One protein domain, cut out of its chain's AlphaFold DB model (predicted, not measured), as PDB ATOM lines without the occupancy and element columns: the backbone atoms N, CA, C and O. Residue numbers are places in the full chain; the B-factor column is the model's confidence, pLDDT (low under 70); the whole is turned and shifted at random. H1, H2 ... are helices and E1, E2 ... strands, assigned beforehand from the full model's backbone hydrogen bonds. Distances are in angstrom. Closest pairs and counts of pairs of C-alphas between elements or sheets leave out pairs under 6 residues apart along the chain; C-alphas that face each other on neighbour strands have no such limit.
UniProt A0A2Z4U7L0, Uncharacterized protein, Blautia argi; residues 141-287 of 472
ATOM      1  N   TRP A 141     343.418 -30.425 577.130       83.00
ATOM      2  CA  TRP A 141     342.251 -31.284 577.236       83.00
ATOM      3  C   TRP A 141     342.113 -31.876 578.633       83.00
ATOM      4  O   TRP A 141     341.055 -31.741 579.222       83.00
ATOM      5  N   GLU A 142     343.194 -32.411 579.199       83.62
ATOM      6  CA  GLU A 142     343.168 -33.034 580.526       83.62
ATOM      7  C   GLU A 142     342.688 -32.067 581.623       83.62
ATOM      8  O   GLU A 142     341.848 -32.428 582.443       83.62
ATOM      9  N   GLU A 143     343.138 -30.808 581.597       88.00
ATOM     10  CA  GLU A 143     342.682 -29.780 582.544       88.00
ATOM     11  C   GLU A 143     341.186 -29.470 582.376       88.00
ATOM     12  O   GLU A 143     340.458 -29.339 583.360       88.00
ATOM     13  N   ILE A 144     340.722 -29.366 581.126       88.19
ATOM     14  CA  ILE A 144     339.317 -29.100 580.803       88.19
ATOM     15  C   ILE A 144     338.444 -30.293 581.221       88.19
ATOM     16  O   ILE A 144     337.389 -30.082 581.818       88.19
ATOM     17  N   SER A 145     338.877 -31.529 580.947       87.12
ATOM     18  CA  SER A 145     338.168 -32.761 581.306       87.12
ATOM     19  C   SER A 145     337.956 -32.864 582.804       87.12
ATOM     20  O   SER A 145     336.837 -33.127 583.224       87.12
ATOM     21  N   VAL A 146     338.984 -32.592 583.614       91.44
ATOM     22  CA  VAL A 146     338.885 -32.666 585.080       91.44
ATOM     23  C   VAL A 146     337.795 -31.734 585.614       91.44
ATOM     24  O   VAL A 146     336.978 -32.133 586.450       91.44
ATOM     25  N   ASP A 147     337.747 -30.494 585.126       93.81
ATOM     26  CA  ASP A 147     336.731 -29.543 585.574       93.81
ATOM     27  C   ASP A 147     335.339 -29.879 585.008       93.81
ATOM     28  O   ASP A 147     334.338 -29.727 585.713       93.81
ATOM     29  N   LEU A 148     335.260 -30.391 583.774       91.81
ATOM     30  CA  LEU A 148     334.014 -30.871 583.167       91.81
ATOM     31  C   LEU A 148     333.436 -32.078 583.916       91.81
ATOM     32  O   LEU A 148     332.239 -32.107 584.188       91.81
ATOM     33  N   GLU A 149     334.269 -33.058 584.262       93.25
ATOM     34  CA  GLU A 149     333.900 -34.250 585.033       93.25
ATOM     35  C   GLU A 149     333.380 -33.865 586.410       93.25
ATOM     36  O   GLU A 149     332.334 -34.353 586.838       93.25
ATOM     37  N   LYS A 150     334.064 -32.937 587.087       94.44
ATOM     38  CA  LYS A 150     333.618 -32.412 588.375       94.44
ATOM     39  C   LYS A 150     332.253 -31.740 588.263       94.44
ATOM     40  O   LYS A 150     331.386 -31.964 589.107       94.44
ATOM     41  N   GLU A 151     332.042 -30.921 587.242       93.06
ATOM     42  CA  GLU A 151     330.765 -30.241 587.072       93.06
ATOM     43  C   GLU A 151     329.637 -31.197 586.683       93.06
ATOM     44  O   GLU A 151     328.531 -31.085 587.212       93.06
ATOM     45  N   ALA A 152     329.925 -32.189 585.841       89.38
ATOM     46  CA  ALA A 152     328.997 -33.265 585.524       89.38
ATOM     47  C   ALA A 152     328.646 -34.086 586.772       89.38
ATOM     48  O   ALA A 152     327.476 -34.404 586.998       89.38
ATOM     49  N   ALA A 153     329.622 -34.372 587.634       92.00
ATOM     50  CA  ALA A 153     329.396 -35.038 588.909       92.00
ATOM     51  C   ALA A 153     328.501 -34.203 589.839       92.00
ATOM     52  O   ALA A 153     327.547 -34.719 590.421       92.00
ATOM     53  N   GLU A 154     328.746 -32.895 589.948       92.31
ATOM     54  CA  GLU A 154     327.929 -31.978 590.753       92.31
ATOM     55  C   GLU A 154     326.498 -31.838 590.204       92.31
ATOM     56  O   GLU A 154     325.533 -31.869 590.976       92.31
ATOM     57  N   ALA A 155     326.346 -31.735 588.882       86.69
ATOM     58  CA  ALA A 155     325.061 -31.566 588.210       86.69
ATOM     59  C   ALA A 155     324.186 -32.825 588.296       86.69
ATOM     60  O   ALA A 155     322.984 -32.744 588.552       86.69
ATOM     61  N   THR A 156     324.787 -34.004 588.121       81.38
ATOM     62  CA  THR A 156     324.072 -35.291 588.089       81.38
ATOM     63  C   THR A 156     324.006 -35.974 589.458       81.38
ATOM     64  O   THR A 156     323.133 -36.816 589.704       81.38
ATOM     65  N   GLY A 157     324.901 -35.604 590.378       84.50
ATOM     66  CA  GLY A 157     325.135 -36.241 591.673       84.50
ATOM     67  C   GLY A 157     325.666 -37.676 591.590       84.50
ATOM     68  O   GLY A 157     325.460 -38.433 592.542       84.50
ATOM     69  N   LEU A 158     326.280 -38.051 590.465       82.38
ATOM     70  CA  LEU A 158     327.074 -39.271 590.282       82.38
ATOM     71  C   LEU A 158     328.551 -38.952 590.542       82.38
ATOM     72  O   LEU A 158     328.981 -37.839 590.274       82.38
ATOM     73  N   GLN A 159     329.311 -39.884 591.123       83.25
ATOM     74  CA  GLN A 159     330.672 -39.587 591.599       83.25
ATOM     75  C   GLN A 159     331.764 -39.899 590.578       83.25
ATOM     76  O   GLN A 159     332.671 -39.092 590.408       83.25
ATOM     77  N   GLU A 160     331.683 -41.048 589.915       88.38
ATOM     78  CA  GLU A 160     332.676 -41.460 588.924       88.38
ATOM     79  C   GLU A 160     332.188 -41.055 587.534       88.38
ATOM     80  O   GLU A 160     331.168 -41.553 587.043       88.38
ATOM     81  N   VAL A 161     332.909 -40.106 586.937       88.81
ATOM     82  CA  VAL A 161     332.635 -39.530 585.621       88.81
ATOM     83  C   VAL A 161     333.929 -39.530 584.825       88.81
ATOM     84  O   VAL A 161     334.985 -39.235 585.374       88.81
ATOM     85  N   SER A 162     333.854 -39.874 583.547       83.81
ATOM     86  CA  SER A 162     334.948 -39.697 582.593       83.81
ATOM     87  C   SER A 162     334.458 -38.891 581.405       83.81
ATOM     88  O   SER A 162     333.346 -39.120 580.925       83.81
ATOM     89  N   CYS A 163     335.268 -37.947 580.942       81.69
ATOM     90  CA  CYS A 163     334.927 -37.070 579.834       81.69
ATOM     91  C   CYS A 163     335.817 -37.327 578.616       81.69
ATOM     92  O   CYS A 163     337.033 -37.455 578.738       81.69
ATOM     93  N   ASP A 164     335.213 -37.340 577.430       73.75
ATOM     94  CA  ASP A 164     335.928 -37.315 576.155       73.75
ATOM     95  C   ASP A 164     335.439 -36.152 575.280       73.75
ATOM     96  O   ASP A 164     334.282 -35.730 575.353       73.75
ATOM     97  N   THR A 165     336.317 -35.628 574.431       68.50
ATOM     98  CA  THR A 165     335.914 -34.720 573.357       68.50
ATOM     99  C   THR A 165     335.587 -35.518 572.123       68.50
ATOM    100  O   THR A 165     336.416 -36.280 571.623       68.50
ATOM    101  N   TYR A 166     334.454 -35.218 571.508       59.00
ATOM    102  CA  TYR A 166     334.207 -35.689 570.160       59.00
ATOM    103  C   TYR A 166     335.034 -34.881 569.154       59.00
ATOM    104  O   TYR A 166     334.535 -33.959 568.514       59.00
ATOM    105  N   CYS A 167     336.296 -35.267 568.953       48.19
ATOM    106  CA  CYS A 167     337.101 -34.757 567.837       48.19
ATOM    107  C   CYS A 167     336.598 -35.283 566.474       48.19
ATOM    108  O   CYS A 167     336.976 -34.747 565.434       48.19
ATOM    109  N   PHE A 168     335.740 -36.313 566.465       43.47
ATOM    110  CA  PHE A 168     335.233 -36.973 565.260       43.47
ATOM    111  C   PHE A 168     333.760 -37.379 565.428       43.47
ATOM    112  O   PHE A 168     333.463 -38.529 565.737       43.47
ATOM    113  N   THR A 169     332.815 -36.454 565.234       34.94
ATOM    114  CA  THR A 169     331.392 -36.824 565.099       34.94
ATOM    115  C   THR A 169     330.802 -36.409 563.761       34.94
ATOM    116  O   THR A 169     330.797 -35.233 563.389       34.94
ATOM    117  N   ASP A 170     330.237 -37.415 563.093       39.88
ATOM    118  CA  ASP A 170     329.316 -37.372 561.953       39.88
ATOM    119  C   ASP A 170     327.958 -36.744 562.338       39.88
ATOM    120  O   ASP A 170     326.893 -37.230 561.973       39.88
ATOM    121  N   LEU A 171     327.935 -35.579 562.994       38.94
ATOM    122  CA  LEU A 171     326.785 -34.703 562.738       38.94
ATOM    123  C   LEU A 171     326.648 -34.612 561.200       38.94
ATOM    124  O   LEU A 171     327.658 -34.678 560.494       38.94
ATOM    125  N   ASP A 172     325.461 -34.372 560.640       41.84
ATOM    126  CA  ASP A 172     325.307 -34.074 559.194       41.84
ATOM    127  C   ASP A 172     326.098 -32.794 558.764       41.84
ATOM    128  O   ASP A 172     326.018 -32.261 557.660       41.84
ATOM    129  N   LYS A 173     326.979 -32.316 559.650       43.44
ATOM    130  CA  LYS A 173     328.321 -31.820 559.365       43.44
ATOM    131  C   LYS A 173     329.151 -32.616 558.359       43.44
ATOM    132  O   LYS A 173     330.180 -32.072 558.006       43.44
ATOM    133  N   GLY A 174     328.788 -33.784 557.826       45.31
ATOM    134  CA  GLY A 174     329.522 -34.358 556.686       45.31
ATOM    135  C   GLY A 174     329.802 -33.287 555.619       45.31
ATOM    136  O   GLY A 174     330.936 -33.108 555.189       45.31
ATOM    137  N   LYS A 175     328.811 -32.429 555.335       47.94
ATOM    138  CA  LYS A 175     329.009 -31.180 554.584       47.94
ATOM    139  C   LYS A 175     329.901 -30.173 555.325       47.94
ATOM    140  O   LYS A 175     330.929 -29.795 554.782       47.94
ATOM    141  N   LEU A 176     329.558 -29.733 556.537       50.09
ATOM    142  CA  LEU A 176     330.311 -28.693 557.268       50.09
ATOM    143  C   LEU A 176     331.792 -29.018 557.505       50.09
ATOM    144  O   LEU A 176     332.618 -28.133 557.367       50.09
ATOM    145  N   TYR A 177     332.142 -30.261 557.811       50.91
ATOM    146  CA  TYR A 177     333.500 -30.784 557.933       50.91
ATOM    147  C   TYR A 177     334.258 -30.681 556.603       50.91
ATOM    148  O   TYR A 177     335.434 -30.336 556.587       50.91
ATOM    149  N   TYR A 178     333.581 -30.881 555.463       53.09
ATOM    150  CA  TYR A 178     334.172 -30.622 554.146       53.09
ATOM    151  C   TYR A 178     334.397 -29.128 553.846       53.09
ATOM    152  O   TYR A 178     335.238 -28.818 552.992       53.09
ATOM    153  N   PHE A 179     333.666 -28.225 554.511       54.34
ATOM    154  CA  PHE A 179     333.700 -26.772 554.283       54.34
ATOM    155  C   PHE A 179     334.491 -25.992 555.351       54.34
ATOM    156  O   PHE A 179     335.004 -24.912 555.064       54.34
ATOM    157  N   CYS A 180     334.653 -26.541 556.557       61.03
ATOM    158  CA  CYS A 180     335.228 -25.867 557.713       61.03
ATOM    159  C   CYS A 180     336.423 -26.649 558.276       61.03
ATOM    160  O   CYS A 180     336.252 -27.668 558.944       61.03
ATOM    161  N   PRO A 181     337.651 -26.151 558.091       61.41
ATOM    162  CA  PRO A 181     338.832 -26.820 558.616       61.41
ATOM    163  C   PRO A 181     338.936 -26.769 560.140       61.41
ATOM    164  O   PRO A 181     339.495 -27.666 560.751       61.41
ATOM    165  N   TRP A 182     338.360 -25.748 560.768       65.06
ATOM    166  CA  TRP A 182     338.375 -25.550 562.219       65.06
ATOM    167  C   TRP A 182     337.638 -26.673 562.956       65.06
ATOM    168  O   TRP A 182     337.978 -27.009 564.082       65.06
ATOM    169  N   LEU A 183     336.677 -27.294 562.269       57.41
ATOM    170  CA  LEU A 183     335.920 -28.456 562.717       57.41
ATOM    171  C   LEU A 183     336.721 -29.761 562.689       57.41
ATOM    172  O   LEU A 183     336.435 -30.673 563.456       57.41
ATOM    173  N   ALA A 184     337.697 -29.863 561.788       55.62
ATOM    174  CA  ALA A 184     338.425 -31.101 561.531       55.62
ATOM    175  C   ALA A 184     339.657 -31.290 562.425       55.62
ATOM    176  O   ALA A 184     340.233 -32.375 562.461       55.62
ATOM    177  N   ALA A 185     340.093 -30.229 563.108       60.12
ATOM    178  CA  ALA A 185     341.303 -30.246 563.923       60.12
ATOM    179  C   ALA A 185     341.083 -30.849 565.322       60.12
ATOM    180  O   ALA A 185     342.053 -31.244 565.958       60.12
ATOM    181  N   GLY A 186     339.842 -30.910 565.823       63.09
ATOM    182  CA  GLY A 186     339.544 -31.432 567.166       63.09
ATOM    183  C   GLY A 186     340.306 -30.734 568.304       63.09
ATOM    184  O   GLY A 186     340.464 -31.320 569.367       63.09
ATOM    185  N   GLY A 187     340.824 -29.524 568.064       72.38
ATOM    186  CA  GLY A 187     341.662 -28.764 568.989       72.38
ATOM    187  C   GLY A 187     341.066 -27.397 569.298       72.38
ATOM    188  O   GLY A 187     340.261 -26.861 568.532       72.38
ATOM    189  N   TYR A 188     341.492 -26.818 570.416       78.38
ATOM    190  CA  TYR A 188     340.978 -25.545 570.907       78.38
ATOM    191  C   TYR A 188     341.865 -24.381 570.461       78.38
ATOM    192  O   TYR A 188     343.091 -24.482 570.463       78.38
ATOM    193  N   ILE A 189     341.229 -23.270 570.080       78.31
ATOM    194  CA  ILE A 189     341.897 -22.028 569.658       78.31
ATOM    195  C   ILE A 189     342.207 -21.094 570.840       78.31
ATOM    196  O   ILE A 189     343.105 -20.256 570.763       78.31
ATOM    197  N   THR A 190     341.466 -21.221 571.941       83.88
ATOM    198  CA  THR A 190     341.615 -20.396 573.144       83.88
ATOM    199  C   THR A 190     342.361 -21.127 574.246       83.88
ATOM    200  O   THR A 190     342.488 -22.348 574.231       83.88
ATOM    201  N   LYS A 191     342.876 -20.367 575.218       87.62
ATOM    202  CA  LYS A 191     343.581 -20.908 576.381       87.62
ATOM    203  C   LYS A 191     342.604 -21.121 577.537       87.62
ATOM    204  O   LYS A 191     341.900 -20.198 577.931       87.62
ATOM    205  N   TYR A 192     342.598 -22.327 578.086       89.06
ATOM    206  CA  TYR A 192     341.977 -22.659 579.361       89.06
ATOM    207  C   TYR A 192     342.794 -22.100 580.529       89.06
ATOM    208  O   TYR A 192     344.001 -22.338 580.585       89.06
ATOM    209  N   GLU A 193     342.138 -21.376 581.440       90.88
ATOM    210  CA  GLU A 193     342.746 -20.753 582.630       90.88
ATOM    211  C   GLU A 193     342.002 -21.142 583.928       90.88
ATOM    212  O   GLU A 193     341.919 -20.362 584.876       90.88
ATOM    213  N   GLY A 194     341.431 -22.354 583.976       92.00
ATOM    214  CA  GLY A 194     340.739 -22.876 585.166       92.00
ATOM    215  C   GLY A 194     339.308 -22.358 585.361       92.00
ATOM    216  O   GLY A 194     338.795 -22.354 586.479       92.00
ATOM    217  N   ASN A 195     338.669 -21.868 584.295       93.81
ATOM    218  CA  ASN A 195     337.285 -21.397 584.316       93.81
ATOM    219  C   ASN A 195     336.549 -21.826 583.043       93.81
ATOM    220  O   ASN A 195     336.706 -21.210 581.990       93.81
ATOM    221  N   LEU A 196     335.714 -22.865 583.147       92.19
ATOM    222  CA  LEU A 196     334.955 -23.418 582.019       92.19
ATOM    223  C   LEU A 196     334.024 -22.395 581.356       92.19
ATOM    224  O   LEU A 196     333.934 -22.352 580.133       92.19
ATOM    225  N   ALA A 197     333.351 -21.546 582.140       90.69
ATOM    226  CA  ALA A 197     332.388 -20.586 581.597       90.69
ATOM    227  C   ALA A 197     333.078 -19.526 580.740       90.69
ATOM    228  O   ALA A 197     332.636 -19.228 579.633       90.69
ATOM    229  N   GLU A 198     334.182 -18.985 581.246       92.44
ATOM    230  CA  GLU A 198     335.005 -18.031 580.509       92.44
ATOM    231  C   GLU A 198     335.679 -18.690 579.304       92.44
ATOM    232  O   GLU A 198     335.688 -18.121 578.215       92.44
ATOM    233  N   PHE A 199     336.170 -19.918 579.466       90.94
ATOM    234  CA  PHE A 199     336.787 -20.674 578.387       90.94
ATOM    235  C   PHE A 199     335.834 -20.910 577.216       90.94
ATOM    236  O   PHE A 199     336.162 -20.506 576.102       90.94
ATOM    237  N   PHE A 200     334.656 -21.499 577.447       87.25
ATOM    238  CA  PHE A 200     333.695 -21.779 576.375       87.25
ATOM    239  C   PHE A 200     333.113 -20.501 575.762       87.25
ATOM    240  O   PHE A 200     332.836 -20.475 574.562       87.25
ATOM    241  N   GLN A 201     332.992 -19.417 576.536       87.38
ATOM    242  CA  GLN A 201     332.617 -18.111 575.993       87.38
ATOM    243  C   GLN A 201     333.698 -17.563 575.047       87.38
ATOM    244  O   GLN A 201     333.388 -17.203 573.913       87.38
ATOM    245  N   ASN A 202     334.964 -17.548 575.472       87.88
ATOM    246  CA  ASN A 202     336.080 -17.066 574.655       87.88
ATOM    247  C   ASN A 202     336.291 -17.943 573.414       87.88
ATOM    248  O   ASN A 202     336.550 -17.440 572.322       87.88
ATOM    249  N   GLU A 203     336.191 -19.263 573.576       82.75
ATOM    250  CA  GLU A 203     336.311 -20.248 572.499       82.75
ATOM    251  C   GLU A 203     335.250 -20.000 571.424       82.75
ATOM    252  O   GLU A 203     335.561 -19.923 570.232       82.75
ATOM    253  N   ARG A 204     334.008 -19.769 571.857       78.88
ATOM    254  CA  ARG A 204     332.906 -19.405 570.976       78.88
ATOM    255  C   ARG A 204     333.167 -18.093 570.240       78.88
ATOM    256  O   ARG A 204     333.001 -18.060 569.025       78.88
ATOM    257  N   GLU A 205     333.560 -17.032 570.942       82.88
ATOM    258  CA  GLU A 205     333.846 -15.727 570.327       82.88
ATOM    259  C   GLU A 205     334.968 -15.827 569.285       82.88
ATOM    260  O   GLU A 205     334.848 -15.293 568.181       82.88
ATOM    261  N   ALA A 206     336.030 -16.572 569.600       78.81
ATOM    262  CA  ALA A 206     337.126 -16.827 568.674       78.81
ATOM    263  C   ALA A 206     336.654 -17.593 567.429       78.81
ATOM    264  O   ALA A 206     337.060 -17.253 566.320       78.81
ATOM    265  N   ARG A 207     335.758 -18.579 567.582       73.00
ATOM    266  CA  ARG A 207     335.164 -19.305 566.448       73.00
ATOM    267  C   ARG A 207     334.224 -18.455 565.603       73.00
ATOM    268  O   ARG A 207     334.271 -18.553 564.381       73.00
ATOM    269  N   GLU A 208     333.388 -17.627 566.225       75.50
ATOM    270  CA  GLU A 208     332.484 -16.698 565.529       75.50
ATOM    271  C   GLU A 208     333.247 -15.644 564.705       75.50
ATOM    272  O   GLU A 208     332.702 -15.090 563.752       75.50
ATOM    273  N   ALA A 209     334.526 -15.408 565.008       76.75
ATOM    274  CA  ALA A 209     335.398 -14.551 564.210       76.75
ATOM    275  C   ALA A 209     336.046 -15.256 562.998       76.75
ATOM    276  O   ALA A 209     336.652 -14.582 562.159       76.75
ATOM    277  N   LEU A 210     335.948 -16.588 562.879       72.00
ATOM    278  CA  LEU A 210     336.568 -17.337 561.782       72.00
ATOM    279  C   LEU A 210     335.749 -17.215 560.483       72.00
ATOM    280  O   LEU A 210     334.518 -17.125 560.517       72.00
ATOM    281  N   PRO A 211     336.392 -17.235 559.298       66.88
ATOM    282  CA  PRO A 211     335.660 -17.088 558.045       66.88
ATOM    283  C   PRO A 211     334.733 -18.288 557.782       66.88
ATOM    284  O   PRO A 211     335.048 -19.420 558.148       66.88
ATOM    285  N   ALA A 212     333.611 -18.034 557.099       63.59
ATOM    286  CA  ALA A 212     332.561 -19.014 556.782       63.59
ATOM    287  C   ALA A 212     331.808 -19.607 557.997       63.59
ATOM    288  O   ALA A 212     331.093 -20.597 557.853       63.59
ATOM    289  N   VAL A 213     331.880 -18.977 559.181       62.31
ATOM    290  CA  VAL A 213     331.076 -19.380 560.355       62.31
ATOM    291  C   VAL A 213     329.566 -19.255 560.138       62.31
ATOM    292  O   VAL A 213     328.792 -19.997 560.732       62.31
ATOM    293  N   GLU A 214     329.127 -18.371 559.239       61.88
ATOM    294  CA  GLU A 214     327.710 -18.211 558.886       61.88
ATOM    295  C   GLU A 214     327.106 -19.496 558.294       61.88
ATOM    296  O   GLU A 214     325.919 -19.768 558.474       61.88
ATOM    297  N   GLU A 215     327.927 -20.336 557.650       62.06
ATOM    298  CA  GLU A 215     327.498 -21.641 557.135       62.06
ATOM    299  C   GLU A 215     327.232 -22.648 558.263       62.06
ATOM    300  O   GLU A 215     326.551 -23.645 558.040       62.06
ATOM    301  N   MET A 216     327.702 -22.367 559.485       57.62
ATOM    302  CA  MET A 216     327.665 -23.267 560.640       57.62
ATOM    303  C   MET A 216     326.349 -23.241 561.431       57.62
ATOM    304  O   MET A 216     326.220 -24.021 562.370       57.62
ATOM    305  N   GLN A 217     325.376 -22.393 561.068       58.78
ATOM    306  CA  GLN A 217     323.965 -22.406 561.525       58.78
ATOM    307  C   GLN A 217     323.716 -22.742 563.019       58.78
ATOM    308  O   GLN A 217     322.757 -23.430 563.351       58.78
ATOM    309  N   GLY A 218     324.553 -22.254 563.943       54.78
ATOM    310  CA  GLY A 218     324.371 -22.479 565.388       54.78
ATOM    311  C   GLY A 218     324.946 -23.792 565.935       54.78
ATOM    312  O   GLY A 218     324.666 -24.153 567.074       54.78
ATOM    313  N   THR A 219     325.772 -24.494 565.160       54.62
ATOM    314  CA  THR A 219     326.417 -25.742 565.583       54.62
ATOM    315  C   THR A 219     327.484 -25.495 566.663       54.62
ATOM    316  O   THR A 219     328.362 -24.639 566.506       54.62
ATOM    317  N   ARG A 220     327.469 -26.281 567.748       60.94
ATOM    318  CA  ARG A 220     328.362 -26.135 568.916       60.94
ATOM    319  C   ARG A 220     329.651 -26.946 568.729       60.94
ATOM    320  O   ARG A 220     329.921 -27.957 569.358       60.94
ATOM    321  N   ILE A 221     330.438 -26.490 567.763       53.31
ATOM    322  CA  ILE A 221     331.504 -27.223 567.062       53.31
ATOM    323  C   ILE A 221     332.654 -27.764 567.931       53.31
ATOM    324  O   ILE A 221     333.097 -28.871 567.653       53.31
ATOM    325  N   ASN A 222     333.066 -27.050 568.979       55.19
ATOM    326  CA  ASN A 222     334.062 -27.498 569.970       55.19
ATOM    327  C   ASN A 222     333.429 -27.765 571.347       55.19
ATOM    328  O   ASN A 222     334.106 -27.816 572.372       55.19
ATOM    329  N   GLY A 223     332.106 -27.913 571.350       57.19
ATOM    330  CA  GLY A 223     331.301 -28.232 572.511       57.19
ATOM    331  C   GLY A 223     330.737 -29.642 572.464       57.19
ATOM    332  O   GLY A 223     329.888 -29.942 573.274       57.19
ATOM    333  N   ALA A 224     331.134 -30.506 571.532       66.38
ATOM    334  CA  ALA A 224     330.648 -31.879 571.549       66.38
ATOM    335  C   ALA A 224     331.443 -32.693 572.582       66.38
ATOM    336  O   ALA A 224     332.621 -32.991 572.370       66.38
ATOM    337  N   LEU A 225     330.797 -33.045 573.688       72.44
ATOM    338  CA  LEU A 225     331.392 -33.753 574.819       72.44
ATOM    339  C   LEU A 225     330.725 -35.111 575.005       72.44
ATOM    340  O   LEU A 225     329.507 -35.219 574.883       72.44
ATOM    341  N   ALA A 226     331.514 -36.128 575.330       74.25
ATOM    342  CA  ALA A 226     331.042 -37.419 575.807       74.25
ATOM    343  C   ALA A 226     331.251 -37.487 577.318       74.25
ATOM    344  O   ALA A 226     332.353 -37.219 577.791       74.25
ATOM    345  N   PHE A 227     330.231 -37.886 578.072       76.50
ATOM    346  CA  PHE A 227     330.379 -38.222 579.483       76.50
ATOM    347  C   PHE A 227     329.990 -39.672 579.753       76.50
ATOM    348  O   PHE A 227     328.881 -40.114 579.451       76.50
ATOM    349  N   TYR A 228     330.895 -40.398 580.388       76.69
ATOM    350  CA  TYR A 228     330.700 -41.768 580.834       76.69
ATOM    351  C   TYR A 228     330.590 -41.764 582.352       76.69
ATOM    352  O   TYR A 228     331.441 -41.194 583.025       76.69
ATOM    353  N   PHE A 229     329.557 -42.396 582.894       79.88
ATOM    354  CA  PHE A 229     329.302 -42.436 584.333       79.88
ATOM    355  C   PHE A 229     329.317 -43.873 584.838       79.88
ATOM    356  O   PHE A 229     328.811 -44.762 584.153       79.88
ATOM    357  N   GLU A 230     329.833 -44.104 586.044       79.44
ATOM    358  CA  GLU A 230     329.653 -45.391 586.723       79.44
ATOM    359  C   GLU A 230     328.269 -45.469 587.382       79.44
ATOM    360  O   GLU A 230     327.815 -44.534 588.047       79.44
ATOM    361  N   GLU A 231     327.620 -46.627 587.265       76.94
ATOM    362  CA  GLU A 231     326.536 -47.046 588.144       76.94
ATOM    363  C   GLU A 231     327.088 -47.929 589.278       76.94
ATOM    364  O   GLU A 231     327.313 -49.128 589.069       76.94
ATOM    365  N   PRO A 232     327.290 -47.383 590.490       73.00
ATOM    366  CA  PRO A 232     327.926 -48.115 591.583       73.00
ATOM    367  C   PRO A 232     327.098 -49.305 592.090       73.00
ATOM    368  O   PRO A 232     327.666 -50.279 592.595       73.00
ATOM    369  N   ASP A 233     325.768 -49.267 591.954       75.94
ATOM    370  CA  ASP A 233     324.895 -50.344 592.433       75.94
ATOM    371  C   ASP A 233     324.825 -51.534 591.453       75.94
ATOM    372  O   ASP A 233     324.211 -52.564 591.757       75.94
ATOM    373  N   ILE A 234     325.467 -51.428 590.281       70.50
ATOM    374  CA  ILE A 234     325.379 -52.413 589.200       70.50
ATOM    375  C   ILE A 234     326.774 -52.831 588.765       70.50
ATOM    376  O   ILE A 234     327.524 -52.103 588.122       70.50
ATOM    377  N   LYS A 235     327.093 -54.078 589.105       67.31
ATOM    378  CA  LYS A 235     328.421 -54.661 588.912       67.31
ATOM    379  C   LYS A 235     328.614 -55.294 587.543       67.31
ATOM    380  O   LYS A 235     329.742 -55.379 587.068       67.31
ATOM    381  N   ASP A 236     327.528 -55.744 586.928       60.88
ATOM    382  CA  ASP A 236     327.544 -56.548 585.714       60.88
ATOM    383  C   ASP A 236     326.314 -56.280 584.836       60.88
ATOM    384  O   ASP A 236     325.368 -55.581 585.217       60.88
ATOM    385  N   MET A 237     326.351 -56.844 583.629       60.69
ATOM    386  CA  MET A 237     325.276 -56.723 582.653       60.69
ATOM    387  C   MET A 237     323.948 -57.251 583.204       60.69
ATOM    388  O   MET A 237     322.915 -56.603 583.065       60.69
ATOM    389  N   GLU A 238     323.959 -58.403 583.872       60.28
ATOM    390  CA  GLU A 238     322.752 -59.060 584.373       60.28
ATOM    391  C   GLU A 238     322.010 -58.201 585.408       60.28
ATOM    392  O   GLU A 238     320.788 -58.028 585.325       60.28
ATOM    393  N   ALA A 239     322.736 -57.646 586.381       63.19
ATOM    394  CA  ALA A 239     322.198 -56.755 587.403       63.19
ATOM    395  C   ALA A 239     321.488 -55.550 586.782       63.19
ATOM    396  O   ALA A 239     320.510 -55.041 587.332       63.19
ATOM    397  N   ARG A 240     321.925 -55.137 585.596       61.50
ATOM    398  CA  ARG A 240     321.280 -54.058 584.875       61.50
ATOM    399  C   ARG A 240     320.125 -54.468 584.009       61.50
ATOM    400  O   ARG A 240     319.148 -53.734 583.954       61.50
ATOM    401  N   LEU A 241     320.221 -55.608 583.338       57.88
ATOM    402  CA  LEU A 241     319.124 -56.150 582.543       57.88
ATOM    403  C   LEU A 241     317.875 -56.356 583.412       57.88
ATOM    404  O   LEU A 241     316.752 -56.217 582.934       57.88
ATOM    405  N   LYS A 242     318.065 -56.569 584.722       63.03
ATOM    406  CA  LYS A 242     317.006 -56.552 585.750       63.03
ATOM    407  C   LYS A 242     316.340 -55.178 585.963       63.03
ATOM    408  O   LYS A 242     315.400 -55.083 586.747       63.03
ATOM    409  N   ASN A 243     316.800 -54.150 585.254       56.94
ATOM    410  CA  ASN A 243     316.262 -52.797 585.123       56.94
ATOM    411  C   ASN A 243     315.820 -52.164 586.456       56.94
ATOM    412  O   ASN A 243     314.631 -51.877 586.644       56.94
ATOM    413  N   PRO A 244     316.744 -51.967 587.418       57.69
ATOM    414  CA  PRO A 244     316.389 -51.334 588.677       57.69
ATOM    415  C   PRO A 244     316.007 -49.864 588.459       57.69
ATOM    416  O   PRO A 244     316.590 -49.153 587.641       57.69
ATOM    417  N   SER A 245     315.016 -49.385 589.217       65.06
ATOM    418  CA  SER A 245     314.649 -47.968 589.211       65.06
ATOM    419  C   SER A 245     315.785 -47.138 589.800       65.06
ATOM    420  O   SER A 245     316.060 -47.241 590.994       65.06
ATOM    421  N   LEU A 246     316.381 -46.268 588.988       67.19
ATOM    422  CA  LEU A 246     317.451 -45.379 589.424       67.19
ATOM    423  C   LEU A 246     316.899 -44.072 590.013       67.19
ATOM    424  O   LEU A 246     316.117 -43.387 589.349       67.19
ATOM    425  N   PRO A 247     317.297 -43.684 591.235       69.69
ATOM    426  CA  PRO A 247     316.788 -42.479 591.887       69.69
ATOM    427  C   PRO A 247     317.351 -41.169 591.309       69.69
ATOM    428  O   PRO A 247     316.784 -40.110 591.565       69.69
ATOM    429  N   TYR A 248     318.448 -41.217 590.546       71.00
ATOM    430  CA  TYR A 248     319.138 -40.026 590.037       71.00
ATOM    431  C   TYR A 248     318.778 -39.651 588.592       71.00
ATOM    432  O   TYR A 248     319.163 -38.572 588.158       71.00
ATOM    433  N   ALA A 249     318.026 -40.485 587.861       68.50
ATOM    434  CA  ALA A 249     317.794 -40.328 586.417       68.50
ATOM    435  C   ALA A 249     317.264 -38.936 586.024       68.50
ATOM    436  O   ALA A 249     317.797 -38.285 585.135       68.50
ATOM    437  N   LYS A 250     316.273 -38.424 586.758       69.81
ATOM    438  CA  LYS A 250     315.726 -37.088 586.499       69.81
ATOM    439  C   LYS A 250     316.755 -35.973 586.721       69.81
ATOM    440  O   LYS A 250     316.858 -35.050 585.924       69.81
ATOM    441  N   ARG A 251     317.523 -36.062 587.812       72.81
ATOM    442  CA  ARG A 251     318.574 -35.085 588.134       72.81
ATOM    443  C   ARG A 251     319.718 -35.154 587.120       72.81
ATOM    444  O   ARG A 251     320.312 -34.132 586.820       72.81
ATOM    445  N   PHE A 252     320.001 -36.342 586.594       74.75
ATOM    446  CA  PHE A 252     320.962 -36.549 585.522       74.75
ATOM    447  C   PHE A 252     320.543 -35.812 584.245       74.75
ATOM    448  O   PHE A 252     321.301 -34.980 583.755       74.75
ATOM    449  N   GLU A 253     319.315 -36.038 583.770       68.38
ATOM    450  CA  GLU A 253     318.789 -35.391 582.561       68.38
ATOM    451  C   GLU A 253     318.736 -33.860 582.705       68.38
ATOM    452  O   GLU A 253     319.231 -33.126 581.851       68.38
ATOM    453  N   GLU A 254     318.168 -33.363 583.808       73.62
ATOM    454  CA  GLU A 254     318.075 -31.922 584.076       73.62
ATOM    455  C   GLU A 254     319.464 -31.286 584.264       73.62
ATOM    456  O   GLU A 254     319.698 -30.170 583.799       73.62
ATOM    457  N   GLY A 255     320.388 -31.995 584.918       80.44
ATOM    458  CA  GLY A 255     321.748 -31.534 585.184       80.44
ATOM    459  C   GLY A 255     322.579 -31.377 583.914       80.44
ATOM    460  O   GLY A 255     323.176 -30.321 583.704       80.44
ATOM    461  N   LEU A 256     322.576 -32.384 583.034       78.81
ATOM    462  CA  LEU A 256     323.321 -32.316 581.774       78.81
ATOM    463  C   LEU A 256     322.727 -31.284 580.812       78.81
ATOM    464  O   LEU A 256     323.482 -30.500 580.246       78.81
ATOM    465  N   LYS A 257     321.395 -31.182 580.710       77.00
ATOM    466  CA  LYS A 257     320.743 -30.120 579.919       77.00
ATOM    467  C   LYS A 257     321.128 -28.724 580.405       77.00
ATOM    468  O   LYS A 257     321.417 -27.839 579.601       77.00
ATOM    469  N   ALA A 258     321.183 -28.518 581.721       81.25
ATOM    470  CA  ALA A 258     321.632 -27.248 582.282       81.25
ATOM    471  C   ALA A 258     323.098 -26.945 581.922       81.25
ATOM    472  O   ALA A 258     323.426 -25.791 581.647       81.25
ATOM    473  N   MET A 259     323.973 -27.957 581.882       84.69
ATOM    474  CA  MET A 259     325.358 -27.796 581.423       84.69
ATOM    475  C   MET A 259     325.443 -27.465 579.926       84.69
ATOM    476  O   MET A 259     326.170 -26.539 579.562       84.69
ATOM    477  N   GLU A 260     324.678 -28.152 579.069       80.06
ATOM    478  CA  GLU A 260     324.586 -27.855 577.630       80.06
ATOM    479  C   GLU A 260     324.193 -26.397 577.383       80.06
ATOM    480  O   GLU A 260     324.796 -25.705 576.562       80.06
ATOM    481  N   GLU A 261     323.192 -25.905 578.112       82.62
ATOM    482  CA  GLU A 261     322.745 -24.517 578.030       82.62
ATOM    483  C   GLU A 261     323.782 -23.538 578.592       82.62
ATOM    484  O   GLU A 261     324.047 -22.503 577.973       82.62
ATOM    485  N   LYS A 262     324.386 -23.850 579.742       88.12
ATOM    486  CA  LYS A 262     325.374 -22.987 580.401       88.12
ATOM    487  C   LYS A 262     326.599 -22.764 579.523       88.12
ATOM    488  O   LYS A 262     327.051 -21.628 579.395       88.12
ATOM    489  N   TYR A 263     327.119 -23.832 578.923       85.50
ATOM    490  CA  TYR A 263     328.350 -23.783 578.137       85.50
ATOM    491  C   TYR A 263     328.122 -23.671 576.635       85.50
ATOM    492  O   TYR A 263     329.076 -23.437 575.898       85.50
ATOM    493  N   GLN A 264     326.870 -23.771 576.178       77.50
ATOM    494  CA  GLN A 264     326.536 -23.824 574.753       77.50
ATOM    495  C   GLN A 264     327.319 -24.946 574.059       77.50
ATOM    496  O   GLN A 264     327.949 -24.745 573.020       77.50
ATOM    497  N   VAL A 265     327.253 -26.128 574.667       74.56
ATOM    498  CA  VAL A 265     327.915 -27.376 574.265       74.56
ATOM    499  C   VAL A 265     326.858 -28.436 573.930       74.56
ATOM    500  O   VAL A 265     325.708 -28.303 574.347       74.56
ATOM    501  N   ASP A 266     327.218 -29.430 573.127       71.12
ATOM    502  CA  ASP A 266     326.408 -30.613 572.835       71.12
ATOM    503  C   ASP A 266     326.935 -31.767 573.699       71.12
ATOM    504  O   ASP A 266     328.097 -32.152 573.577       71.12
ATOM    505  N   ILE A 267     326.113 -32.330 574.581       72.31
ATOM    506  CA  ILE A 267     326.539 -33.409 575.474       72.31
ATOM    507  C   ILE A 267     325.919 -34.729 575.023       72.31
ATOM    508  O   ILE A 267     324.703 -34.891 574.963       72.31
ATOM    509  N   GLN A 268     326.773 -35.717 574.779       69.12
ATOM    510  CA  GLN A 268     326.386 -37.122 574.749       69.12
ATOM    511  C   GLN A 268     326.810 -37.755 576.064       69.12
ATOM    512  O   GLN A 268     327.859 -37.431 576.620       69.12
ATOM    513  N   SER A 269     325.990 -38.654 576.595       68.75
ATOM    514  CA  SER A 269     326.313 -39.293 577.861       68.75
ATOM    515  C   SER A 269     325.782 -40.709 577.961       68.75
ATOM    516  O   SER A 269     324.802 -41.070 577.310       68.75
ATOM    517  N   THR A 270     326.443 -41.521 578.785       68.69
ATOM    518  CA  THR A 270     326.005 -42.883 579.083       68.69
ATOM    519  C   THR A 270     326.381 -43.296 580.499       68.69
ATOM    520  O   THR A 270     327.427 -42.915 581.024       68.69
ATOM    521  N   VAL A 271     325.518 -44.104 581.116       71.00
ATOM    522  CA  VAL A 271     325.768 -44.714 582.423       71.00
ATOM    523  C   VAL A 271     326.108 -46.186 582.222       71.00
ATOM    524  O   VAL A 271     325.284 -46.973 581.749       71.00
ATOM    525  N   LEU A 272     327.308 -46.558 582.646       68.94
ATOM    526  CA  LEU A 272     327.899 -47.877 582.505       68.94
ATOM    527  C   LEU A 272     327.908 -48.599 583.856       68.94
ATOM    528  O   LEU A 272     328.129 -47.995 584.900       68.94
ATOM    529  N   TYR A 273     327.717 -49.914 583.846       67.25
ATOM    530  CA  TYR A 273     328.031 -50.725 585.020       67.25
ATOM    531  C   TYR A 273     329.528 -50.691 585.307       67.25
ATOM    532  O   TYR A 273     330.336 -50.490 584.398       67.25
ATOM    533  N   GLN A 274     329.888 -50.976 586.557       69.69
ATOM    534  CA  GLN A 274     331.251 -50.875 587.076       69.69
ATOM    535  C   GLN A 274     332.341 -51.384 586.123       69.69
ATOM    536  O   GLN A 274     333.257 -50.643 585.774       69.69
ATOM    537  N   LYS A 275     332.245 -52.639 585.674       64.50
ATOM    538  CA  LYS A 275     333.271 -53.234 584.810       64.50
ATOM    539  C   LYS A 275     333.400 -52.503 583.465       64.50
ATOM    540  O   LYS A 275     334.509 -52.183 583.060       64.50
ATOM    541  N   ALA A 276     332.283 -52.175 582.814       62.81
ATOM    542  CA  ALA A 276     332.296 -51.434 581.551       62.81
ATOM    543  C   ALA A 276     332.838 -50.008 581.708       62.81
ATOM    544  O   ALA A 276     333.538 -49.514 580.829       62.81
ATOM    545  N   TYR A 277     332.531 -49.351 582.829       70.06
ATOM    546  CA  TYR A 277     333.080 -48.036 583.140       70.06
ATOM    547  C   TYR A 277     334.602 -48.089 583.313       70.06
ATOM    548  O   TYR A 277     335.311 -47.268 582.742       70.06
ATOM    549  N   GLN A 278     335.116 -49.080 584.047       68.50
ATOM    550  CA  GLN A 278     336.557 -49.261 584.246       68.50
ATOM    551  C   GLN A 278     337.293 -49.540 582.929       68.50
ATOM    552  O   GLN A 278     338.339 -48.946 582.688       68.50
ATOM    553  N   GLU A 279     336.733 -50.392 582.067       63.03
ATOM    554  CA  GLU A 279     337.258 -50.653 580.718       63.03
ATOM    555  C   GLU A 279     337.295 -49.367 579.872       63.03
ATOM    556  O   GLU A 279     338.318 -49.055 579.267       63.03
ATOM    557  N   MET A 280     336.209 -48.584 579.879       68.12
ATOM    558  CA  MET A 280     336.133 -47.303 579.168       68.12
ATOM    559  C   MET A 280     337.169 -46.300 579.688       68.12
ATOM    560  O   MET A 280     337.885 -45.684 578.902       68.12
ATOM    561  N   LYS A 281     337.285 -46.160 581.011       71.44
ATOM    562  CA  LYS A 281     338.243 -45.256 581.658       71.44
ATOM    563  C   LYS A 281     339.682 -45.606 581.288       71.44
ATOM    564  O   LYS A 281     340.428 -44.724 580.884       71.44
ATOM    565  N   LEU A 282     340.040 -46.892 581.332       63.47
ATOM    566  CA  LEU A 282     341.355 -47.363 580.891       63.47
ATOM    567  C   LEU A 282     341.618 -47.022 579.420       63.47
ATOM    568  O   LEU A 282     342.708 -46.571 579.086       63.47
ATOM    569  N   ALA A 283     340.627 -47.183 578.544       61.53
ATOM    570  CA  ALA A 283     340.798 -46.885 577.126       61.53
ATOM    571  C   ALA A 283     340.977 -45.376 576.844       61.53
ATOM    572  O   ALA A 283     341.759 -44.998 575.964       61.53
ATOM    573  N   LEU A 284     340.297 -44.517 577.615       65.69
ATOM    574  CA  LEU A 284     340.496 -43.063 577.593       65.69
ATOM    575  C   LEU A 284     341.888 -42.676 578.120       65.69
ATOM    576  O   LEU A 284     342.581 -41.880 577.479       65.69
ATOM    577  N   ASP A 285     342.324 -43.282 579.228       66.38
ATOM    578  CA  ASP A 285     343.630 -43.046 579.863       66.38
ATOM    579  C   ASP A 285     344.796 -43.488 578.965       66.38
ATOM    580  O   ASP A 285     345.794 -42.778 578.822       66.38
ATOM    581  N   GLU A 286     344.660 -44.633 578.292       59.53
ATOM    582  CA  GLU A 286     345.646 -45.132 577.327       59.53
ATOM    583  C   GLU A 286     345.644 -44.325 576.016       59.53
ATOM    584  O   GLU A 286     346.435 -44.604 575.112       59.53
ATOM    585  N   LYS A 287     344.778 -43.299 575.908       57.84
ATOM    586  CA  LYS A 287     344.609 -42.424 574.739       57.84
ATOM    587  C   LYS A 287     344.563 -43.239 573.441       57.84
ATOM    588  O   LYS A 287     345.021 -42.771 572.390       57.84
TER     589      LYS A 287
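Overview. This is residues 141 to 287 of the 472 residues of an uncharacterized protein of Blautia argi (UniProt A0A2Z4U7L0). A narrow sheet of three strands, E1, E2 and E3, runs through the middle of an elongated body between helices on both faces, with H1 and H7 over one face and H8 over the other. Beyond one end of the strands lies a loose head of the short helices H2, H3 and H5, with the longer H4 alongside it reaching H1 and H7, and at the opposite end of the body the small H6 makes the tip. The printed part has 147 residues with eight named helices and three named strands, in the order H1 E1 H2 H3 H4 H5 E2 H6 H7 E3 H8; its class is mixed, helices and strands. The sheet runs E1 E2 E3 and is mixed, E1 antiparallel and E3 parallel to E2. The whole is compact, with a radius of gyration of the C-alphas of 16.6 A, and spans 51 by 29 by 29 A.

Arrangement. H1, residues 141 to 156, is on the sheet of E1, residues 161 to 165, E2, residues 224 to 231, and E3, residues 266 to 273, at a height over the sheet of 7.6 A. Its closest C-alphas to E1 are those of Glu 149 and Val 161, 5.5 A apart. E1 and E2 are antiparallel at 159 degrees, with N 162 and O 228 within hydrogen-bond range at 2.8 A. E2 and E3 are parallel at 20 degrees, with N 227 and O 268 at 2.8 A and N 270 and O 227 at 2.9 A. H7, residues 249 to 263, is on the same face as H1, over E3 at a height over the sheet of 8.9 A. H8, residues 274 to 285, is on the opposite face, over E1 and E2 at 8.6 A, and its closest C-alphas to E2 are those of Tyr 277 and Glu 230, 5.6 A apart. These are three layers, helices on both faces of a sheet. E2, H6, residues 237 to 241, H7 and E3 form a strand-helix-strand unit, two parallel neighbour strands with helices between them in the chain, and its crossover is right-handed; H6 only grazes the sheet, with residues 237 to 240. H1, with residues 152 to 156 alone, touches H7 at a steep tilt of 45 degrees, opposite ways; the closest C-alphas are those of Thr 156 and Phe 252, 4.2 A apart. H4, residues 196 to 208, touches H7 at a steep tilt of 51 degrees, the same way, closest at the C-alphas of Phe 200 and Tyr 263, 6.0 A. H1 and H4 only just touch, with 3 pairs of C-alphas within 8 A, the closest Ile 144 and Leu 196 at 7.3 A. H2, residues 174 to 179, and H3, residues 181 to 184, only just touch, with 3 pairs of C-alphas within 8 A, and only at the corner; the closest are those of Tyr 177 and Leu 183, 5.8 A apart. H5, residues 213 to 216, is close to H2 but not clearly touching, with the C-alphas of Leu 176 and Met 216 at 6.9 A. H2, H3, H4 and H5 are not on the sheet. In H1, H2, H4, H6, H7 and H8 every O i to N i+4 pair is within hydrogen-bond range; H3 and H5 are too short for such a pair.

Along the chain. H1 begins at C-alpha 141, (342.251, -31.284, 577.236), and is 21.5 A long; E1 follows with 13.6 A. H2 and H3 come next, and H4 is 18.0 A long. After H5, E2 begins at C-alpha 224, (330.648, -31.879, 571.549), and is 22.9 A long. H6 is followed by H7, 21.3 A, and E3, 23.6 A. H8, 16.3 A, ends at C-alpha 285, (343.630, -43.046, 579.863).

Size, cuts and confidence. The two C-alphas farthest apart are those of Pro 211 and Lys 242, 51.7 A. The printed part has no cut, and the link H3 to H4, 11 residues, is long. The mean pLDDT of the printed part is 71.5, and 69 residues are under 70, among them 165 to 186, 211 to 224 and 235 to 247.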